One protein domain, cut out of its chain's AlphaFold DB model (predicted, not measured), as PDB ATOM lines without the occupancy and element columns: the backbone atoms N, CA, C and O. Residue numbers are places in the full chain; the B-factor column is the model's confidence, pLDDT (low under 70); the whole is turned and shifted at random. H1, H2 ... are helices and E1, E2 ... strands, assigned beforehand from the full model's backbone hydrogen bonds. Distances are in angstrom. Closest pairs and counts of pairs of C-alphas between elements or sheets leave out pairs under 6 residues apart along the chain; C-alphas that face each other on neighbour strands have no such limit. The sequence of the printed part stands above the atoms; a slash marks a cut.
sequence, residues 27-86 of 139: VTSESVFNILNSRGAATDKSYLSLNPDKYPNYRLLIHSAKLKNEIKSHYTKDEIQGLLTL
ATOM      1  N   VAL A  27      54.554  71.347  85.211       50.88
ATOM      2  CA  VAL A  27      53.353  72.164  85.416       50.88
ATOM      3  C   VAL A  27      53.792  73.624  85.404       50.88
ATOM      4  O   VAL A  27      54.128  74.209  86.433       50.88
ATOM      5  N   THR A  28      53.858  74.203  84.209       62.62
ATOM      6  CA  THR A  28      54.134  75.621  84.004       62.62
ATOM      7  C   THR A  28      52.899  76.461  84.333       62.62
ATOM      8  O   THR A  28      51.759  75.994  84.290       62.62
ATOM      9  N   SER A  29      53.102  77.747  84.625       53.94
ATOM     10  CA  SER A  29      51.992  78.704  84.750       53.94
ATOM     11  C   SER A  29      51.105  78.712  83.500       53.94
ATOM     12  O   SER A  29      49.889  78.856  83.605       53.94
ATOM     13  N   GLU A  30      51.703  78.494  82.330       61.94
ATOM     14  CA  GLU A  30      51.016  78.386  81.048       61.94
ATOM     15  C   GLU A  30      50.164  77.113  80.940       61.94
ATOM     16  O   GLU A  30      49.018  77.189  80.499       61.94
ATOM     17  N   SER A  31      50.649  75.955  81.399       60.09
ATOM     18  CA  SER A  31      49.854  74.721  81.373       60.09
ATOM     19  C   SER A  31      48.673  74.779  82.347       60.09
ATOM     20  O   SER A  31      47.563  74.396  81.978       60.09
ATOM     21  N   VAL A  32      48.854  75.367  83.536       60.47
ATOM     22  CA  VAL A  32      47.752  75.641  84.478       60.47
ATOM     23  C   VAL A  32      46.738  76.604  83.865       60.47
ATOM     24  O   VAL A  32      45.536  76.344  83.915       60.47
ATOM     25  N   PHE A  33      47.204  77.692  83.247       63.69
ATOM     26  CA  PHE A  33      46.335  78.656  82.575       63.69
ATOM     27  C   PHE A  33      45.531  77.998  81.446       63.69
ATOM     28  O   PHE A  33      44.322  78.203  81.342       63.69
ATOM     29  N   ASN A  34      46.166  77.137  80.650       65.56
ATOM     30  CA  ASN A  34      45.509  76.391  79.578       65.56
ATOM     31  C   ASN A  34      44.479  75.386  80.111       65.56
ATOM     32  O   ASN A  34      43.401  75.264  79.534       65.56
ATOM     33  N   ILE A  35      44.753  74.709  81.231       65.88
ATOM     34  CA  ILE A  35      43.798  73.797  81.885       65.88
ATOM     35  C   ILE A  35      42.601  74.562  82.463       65.88
ATOM     36  O   ILE A  35      41.458  74.126  82.327       65.88
ATOM     37  N   LEU A  36      42.835  75.710  83.102       61.66
ATOM     38  CA  LEU A  36      41.753  76.537  83.635       61.66
ATOM     39  C   LEU A  36      40.868  77.075  82.503       61.66
ATOM     40  O   LEU A  36      39.642  77.015  82.600       61.66
ATOM     41  N   ASN A  37      41.473  77.524  81.403       66.31
ATOM     42  CA  ASN A  37      40.742  78.037  80.247       66.31
ATOM     43  C   ASN A  37      40.036  76.948  79.431       66.31
ATOM     44  O   ASN A  37      38.969  77.217  78.883       66.31
ATOM     45  N   SER A  38      40.567  75.723  79.378       70.44
ATOM     46  CA  SER A  38      39.926  74.612  78.661       70.44
ATOM     47  C   SER A  38      38.652  74.116  79.347       70.44
ATOM     48  O   SER A  38      37.735  73.650  78.675       70.44
ATOM     49  N   ARG A  39      38.553  74.271  80.674       66.50
ATOM     50  CA  ARG A  39      37.346  73.936  81.450       66.50
ATOM     51  C   ARG A  39      36.227  74.976  81.328       66.50
ATOM     52  O   ARG A  39      35.119  74.710  81.784       66.50
ATOM     53  N   GLY A  40      36.503  76.122  80.701       64.56
ATOM     54  CA  GLY A  40      35.587  77.256  80.609       64.56
ATOM     55  C   GLY A  40      35.435  77.971  81.953       64.56
ATOM     56  O   GLY A  40      35.105  77.371  82.976       64.56
ATOM     57  N   ALA A  41      35.672  79.281  81.981       67.38
ATOM     58  CA  ALA A  41      35.352  80.068  83.166       67.38
ATOM     59  C   ALA A  41      33.831  80.070  83.390       67.38
ATOM     60  O   ALA A  41      33.051  80.214  82.448       67.38
ATOM     61  N   ALA A  42      33.395  79.979  84.647       62.91
ATOM     62  CA  ALA A  42      31.982  80.103  84.998       62.91
ATOM     63  C   ALA A  42      31.431  81.490  84.623       62.91
ATOM     64  O   ALA A  42      30.221  81.660  84.425       62.91
ATOM     65  N   THR A  43      32.299  82.511  84.565       68.38
ATOM     66  CA  THR A  43      32.023  83.829  83.970       68.38
ATOM     67  C   THR A  43      33.307  84.535  83.558       68.38
ATOM     68  O   THR A  43      34.327  84.421  84.233       68.38
ATOM     69  N   ASP A  44      33.205  85.320  82.491       71.12
ATOM     70  CA  ASP A  44      34.187  86.307  82.056       71.12
ATOM     71  C   ASP A  44      33.573  87.707  82.187       71.12
ATOM     72  O   ASP A  44      32.490  87.966  81.654       71.12
ATOM     73  N   LYS A  45      34.215  88.588  82.956       70.12
ATOM     74  CA  LYS A  45      33.739  89.954  83.216       70.12
ATOM     75  C   LYS A  45      34.882  90.953  83.055       70.12
ATOM     76  O   LYS A  45      36.027  90.674  83.406       70.12
ATOM     77  N   SER A  46      34.546  92.149  82.580       69.38
ATOM     78  CA  SER A  46      35.450  93.300  82.557       69.38
ATOM     79  C   SER A  46      35.152  94.208  83.752       69.38
ATOM     80  O   SER A  46      33.994  94.559  83.982       69.38
ATOM     81  N   TYR A  47      36.180  94.567  84.522       70.94
ATOM     82  CA  TYR A  47      36.064  95.400  85.722       70.94
ATOM     83  C   TYR A  47      36.855  96.698  85.601       70.94
ATOM     84  O   TYR A  47      37.926  96.732  84.994       70.94
ATOM     85  N   LEU A  48      36.320  97.754  86.219       64.31
ATOM     86  CA  LEU A  48      36.910  99.090  86.217       64.31
ATOM     87  C   LEU A  48      38.311  99.076  86.828       64.31
ATOM     88  O   LEU A  48      38.512  98.628  87.957       64.31
ATOM     89  N   SER A  49      39.274  99.591  86.069       69.31
ATOM     90  CA  SER A  49      40.575  99.969  86.613       69.31
ATOM     91  C   SER A  49      40.389 101.099  87.632       69.31
ATOM     92  O   SER A  49      39.613 102.024  87.397       69.31
ATOM     93  N   LEU A  50      41.145 101.069  88.735       70.25
ATOM     94  CA  LEU A  50      41.218 102.194  89.682       70.25
ATOM     95  C   LEU A  50      41.811 103.463  89.041       70.25
ATOM     96  O   LEU A  50      41.700 104.549  89.601       70.25
ATOM     97  N   ASN A  51      42.450 103.325  87.879       77.88
ATOM     98  CA  ASN A  51      42.919 104.426  87.052       77.88
ATOM     99  C   ASN A  51      42.568 104.130  85.578       77.88
ATOM    100  O   ASN A  51      43.405 103.577  84.851       77.88
ATOM    101  N   PRO A  52      41.322 104.407  85.156       72.06
ATOM    102  CA  PRO A  52      40.833 104.054  83.824       72.06
ATOM    103  C   PRO A  52      41.481 104.894  82.716       72.06
ATOM    104  O   PRO A  52      41.594 104.427  81.587       72.06
ATOM    105  N   ASP A  53      41.979 106.088  83.046       82.56
ATOM    106  CA  ASP A  53      42.681 106.961  82.098       82.56
ATOM    107  C   ASP A  53      44.056 106.399  81.713       82.56
ATOM    108  O   ASP A  53      44.583 106.684  80.638       82.56
ATOM    109  N   LYS A  54      44.654 105.593  82.601       82.69
ATOM    110  CA  LYS A  54      45.994 105.026  82.418       82.69
ATOM    111  C   LYS A  54      45.985 103.560  81.997       82.69
ATOM    112  O   LYS A  54      46.922 103.123  81.333       82.69
ATOM    113  N   TYR A  55      44.970 102.794  82.396       78.81
ATOM    114  CA  TYR A  55      44.929 101.352  82.159       78.81
ATOM    115  C   TYR A  55      43.550 100.896  81.682       78.81
ATOM    116  O   TYR A  55      42.544 101.317  82.259       78.81
ATOM    117  N   PRO A  56      43.491  99.990  80.685       79.69
ATOM    118  CA  PRO A  56      42.235  99.377  80.289       79.69
ATOM    119  C   PRO A  56      41.647  98.568  81.448       79.69
ATOM    120  O   PRO A  56      42.358  98.108  82.344       79.69
ATOM    121  N   ASN A  57      40.334  98.368  81.401       78.75
ATOM    122  CA  ASN A  57      39.632  97.527  82.359       78.75
ATOM    123  C   ASN A  57      40.221  96.113  82.404       78.75
ATOM    124  O   ASN A  57      40.553  95.518  81.375       78.75
ATOM    125  N   TYR A  58      40.305  95.557  83.609       77.06
ATOM    126  CA  TYR A  58      40.849  94.222  83.816       77.06
ATOM    127  C   TYR A  58      39.816  93.172  83.434       77.06
ATOM    128  O   TYR A  58      38.649  93.247  83.827       77.06
ATOM    129  N   ARG A  59      40.259  92.164  82.685       75.94
ATOM    130  CA  ARG A  59      39.469  90.963  82.428       75.94
ATOM    131  C   ARG A  59      39.655  89.998  83.594       75.94
ATOM    132  O   ARG A  59      40.783  89.614  83.892       75.94
ATOM    133  N   LEU A  60      38.560  89.613  84.243       74.81
ATOM    134  CA  LEU A  60      38.559  88.608  85.303       74.81
ATOM    135  C   LEU A  60      37.824  87.354  84.833       74.81
ATOM    136  O   LEU A  60      36.651  87.404  84.460       74.81
ATOM    137  N   LEU A  61      38.525  86.225  84.917       75.62
ATOM    138  CA  LEU A  61      37.984  84.891  84.685       75.62
ATOM    139  C   LEU A  61      37.669  84.248  86.034       75.62
ATOM    140  O   LEU A  61      38.542  84.098  86.888       75.62
ATOM    141  N   ILE A  62      36.405  83.889  86.240       73.94
ATOM    142  CA  ILE A  62      35.932  83.326  87.505       73.94
ATOM    143  C   ILE A  62      35.651  81.843  87.294       73.94
ATOM    144  O   ILE A  62      34.693  81.483  86.614       73.94
ATOM    145  N   HIS A  63      36.461  80.977  87.902       73.38
ATOM    146  CA  HIS A  63      36.297  79.519  87.814       73.38
ATOM    147  C   HIS A  63      35.455  78.933  88.962       73.38
ATOM    148  O   HIS A  63      35.021  77.788  88.888       73.38
ATOM    149  N   SER A  64      35.163  79.724  90.001       71.00
ATOM    150  CA  SER A  64      34.263  79.325  91.088       71.00
ATOM    151  C   SER A  64      32.822  79.729  90.780       71.00
ATOM    152  O   SER A  64      32.471  80.910  90.832       71.00
ATOM    153  N   ALA A  65      31.963  78.744  90.511       72.56
ATOM    154  CA  ALA A  65      30.533  78.981  90.297       72.56
ATOM    155  C   ALA A  65      29.861  79.634  91.521       72.56
ATOM    156  O   ALA A  65      28.988  80.483  91.360       72.56
ATOM    157  N   LYS A  66      30.323  79.304  92.736       74.88
ATOM    158  CA  LYS A  66      29.810  79.852  94.001       74.88
ATOM    159  C   LYS A  66      30.075  81.355  94.148       74.88
ATOM    160  O   LYS A  66      29.265  82.055  94.738       74.88
ATOM    161  N   LEU A  67      31.188  81.853  93.605       75.00
ATOM    162  CA  LEU A  67      31.598  83.258  93.741       75.00
ATOM    163  C   LEU A  67      31.195  84.134  92.548       75.00
ATOM    164  O   LEU A  67      31.381  85.346  92.579       75.00
ATOM    165  N   LYS A  68      30.612  83.549  91.497       75.44
ATOM    166  CA  LYS A  68      30.223  84.246  90.260       75.44
ATOM    167  C   LYS A  68      29.418  85.533  90.489       75.44
ATOM    168  O   LYS A  68      29.674  86.553  89.838       75.44
ATOM    169  N   ASN A  69      28.429  85.463  91.379       81.31
ATOM    170  CA  ASN A  69      27.510  86.571  91.667       81.31
ATOM    171  C   ASN A  69      28.074  87.554  92.695       81.31
ATOM    172  O   ASN A  69      27.612  88.689  92.788       81.31
ATOM    173  N   GLU A  70      29.104  87.123  93.410       83.06
ATOM    174  CA  GLU A  70      29.728  87.893  94.468       83.06
ATOM    175  C   GLU A  70      30.767  88.867  93.921       83.06
ATOM    176  O   GLU A  70      30.985  89.911  94.519       83.06
ATOM    177  N   ILE A  71      31.364  88.596  92.750       79.69
ATOM    178  CA  ILE A  71      32.307  89.543  92.142       79.69
ATOM    179  C   ILE A  71      31.553  90.699  91.459       79.69
ATOM    180  O   ILE A  71      30.919  90.530  90.405       79.69
ATOM    181  N   LYS A  72      31.680  91.900  92.026       77.62
ATOM    182  CA  LYS A  72      31.062  93.162  91.583       77.62
ATOM    183  C   LYS A  72      32.119  94.240  91.327       77.62
ATOM    184  O   LYS A  72      33.238  94.158  91.821       77.62
ATOM    185  N   SER A  73      31.776  95.226  90.496       75.31
ATOM    186  CA  SER A  73      32.666  96.360  90.192       75.31
ATOM    187  C   SER A  73      32.739  97.370  91.326       75.31
ATOM    188  O   SER A  73      33.706  98.116  91.416       75.31
ATOM    189  N   HIS A  74      31.735  97.360  92.197       79.81
ATOM    190  CA  HIS A  74      31.639  98.207  93.369       79.81
ATOM    191  C   HIS A  74      30.997  97.399  94.490       79.81
ATOM    192  O   HIS A  74      30.157  96.536  94.225       79.81
ATOM    193  N   TYR A  75      31.383  97.707  95.725       85.38
ATOM    194  CA  TYR A  75      30.824  97.087  96.917       85.38
ATOM    195  C   TYR A  75      30.454  98.150  97.937       85.38
ATOM    196  O   TYR A  75      31.221  99.077  98.205       85.38
ATOM    197  N   THR A  76      29.290  97.980  98.541       92.44
ATOM    198  CA  THR A  76      28.924  98.636  99.793       92.44
ATOM    199  C   THR A  76      29.631  97.961 100.973       92.44
ATOM    200  O   THR A  76      30.144  96.845 100.862       92.44
ATOM    201  N   LYS A  77      29.651  98.623 102.137       93.19
ATOM    202  CA  LYS A  77      30.226  98.041 103.362       93.19
ATOM    203  C   LYS A  77      29.540  96.730 103.758       93.19
ATOM    204  O   LYS A  77      30.229  95.785 104.132       93.19
ATOM    205  N   ASP A  78      28.220  96.658 103.619       95.19
ATOM    206  CA  ASP A  78      27.445  95.468 103.981       95.19
ATOM    207  C   ASP A  78      27.742  94.294 103.043       95.19
ATOM    208  O   ASP A  78      27.894  93.159 103.492       95.19
ATOM    209  N   GLU A  79      27.918  94.557 101.745       90.00
ATOM    210  CA  GLU A  79      28.326  93.528 100.781       90.00
ATOM    211  C   GLU A  79      29.745  93.019 101.051       90.00
ATOM    212  O   GLU A  79      29.993  91.819 100.947       90.00
ATOM    213  N   ILE A  80      30.667  93.902 101.452       90.62
ATOM    214  CA  ILE A  80      32.000  93.483 101.905       90.62
ATOM    215  C   ILE A  80      31.865  92.583 103.132       90.62
ATOM    216  O   ILE A  80      32.485  91.524 103.184       90.62
ATOM    217  N   GLN A  81      31.035  92.953 104.107       88.94
ATOM    218  CA  GLN A  81      30.837  92.131 105.297       88.94
ATOM    219  C   GLN A  81      30.241  90.757 104.952       88.94
ATOM    220  O   GLN A  81      30.711  89.742 105.467       88.94
ATOM    221  N   GLY A  82      29.279  90.709 104.028       89.38
ATOM    222  CA  GLY A  82      28.721  89.464 103.501       89.38
ATOM    223  C   GLY A  82      29.777  88.577 102.833       89.38
ATOM    224  O   GLY A  82      29.838  87.380 103.113       89.38
ATOM    225  N   LEU A  83      30.669  89.162 102.027       86.94
ATOM    226  CA  LEU A  83      31.805  88.456 101.424       86.94
ATOM    227  C   LEU A  83      32.757  87.875 102.470       86.94
ATOM    228  O   LEU A  83      33.221  86.739 102.324       86.94
ATOM    229  N   LEU A  84      33.060  88.638 103.522       84.75
ATOM    230  CA  LEU A  84      33.906  88.161 104.611       84.75
ATOM    231  C   LEU A  84      33.253  86.940 105.268       84.75
ATOM    232  O   LEU A  84      33.907  85.910 105.410       84.75
ATOM    233  N   THR A  85      31.966  86.997 105.594       87.12
ATOM    234  CA  THR A  85      31.256  85.846 106.166       87.12
ATOM    235  C   THR A  85      31.242  84.647 105.210       87.12
ATOM    236  O   THR A  85      31.594  83.540 105.609       87.12
ATOM    237  N   LEU A  86      30.932  84.853 103.926       82.12
ATOM    238  CA  LEU A  86      30.888  83.778 102.924       82.12
ATOM    239  C   LEU A  86      32.229  83.045 102.768       82.12
ATOM    240  O   LEU A  86      32.263  81.836 102.528       82.12
TER     241      LEU A  86
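AT A GLANCE: This is residues 27 to 86 of the 139 residues of an uncharacterized protein of Shigella boydii ATCC 9905 (UniProt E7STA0). A two-stranded antiparallel hairpin, E1 and E2, lies between two short helices, H1 and H2, which are set far out on either side of it, in a loose, open arrangement with no shared core. Residues 27 to 35, of which 29 to 35 belong to H1, stick out from the rest, and a long winding stretch, residues 63 to 76, leads from the hairpin to H2. The printed part has 60 residues with two named helices and two named strands, in the order H1, E1, E2, H2, and its class is mixed, helices and strands. The whole is loose, with a radius of gyration of the C-alphas of 14.2 A, and flat, spanning 39 by 33 by 17 A.

IN THESE COORDINATES: The strand E1 covers residues 43 to 47 and is 12.4 A long from first to last C-alpha, beginning at C-alpha 43 at (32.023, 83.829, 83.970). E2 covers residues 58 to 62 and is 12.5 A long. The helix H1 covers residues 29 to 38, with 14.1 A from its first C-alpha, at (51.992, 78.704, 84.750), to its last. H2 covers residues 77 to 86, with 14.3 A from first to last C-alpha, and ends at C-alpha 86 at (30.888, 83.778, 102.924).

HOW THE PARTS SIT: E1 and E2 are antiparallel neighbours, with 155 degrees between their N-to-C directions, and form a hairpin. The C-alphas of Ser 46 and Arg 59 face each other at 4.7 A, and those of Thr 43 and Ile 62 at 5.3 A. N 47 and O 58 are within hydrogen-bond range at 2.9 A, as are N 60 and O 45 at 2.9 A. H1 is apart from E2, with no C-alpha of the one within 8 A of the other. In the same sense H2 is apart from E1, and the two helices are apart from each other. In H1 and H2, every O i to N i+4 pair is within hydrogen-bond range.

THE WHOLE: The two C-alphas farthest apart are those of Val 27 and Asp 78, at 39.5 A. Without residues 27 to 35, which stand free, the body has 51 residues and spans 32 by 32 by 11 A. The printed part has no cut. The link from H1 to E1 is tight, with 4 residues; that from E1 to E2 is short, with 10; and that from E2 to H2 is long, with 14. The mean pLDDT of the printed part is 74.6. The model's confidence is under 70 at 19 residues, namely 27 to 37, 39 to 43, 46, and 48 to 49; the mean is 63 in H1 and 89 in H2.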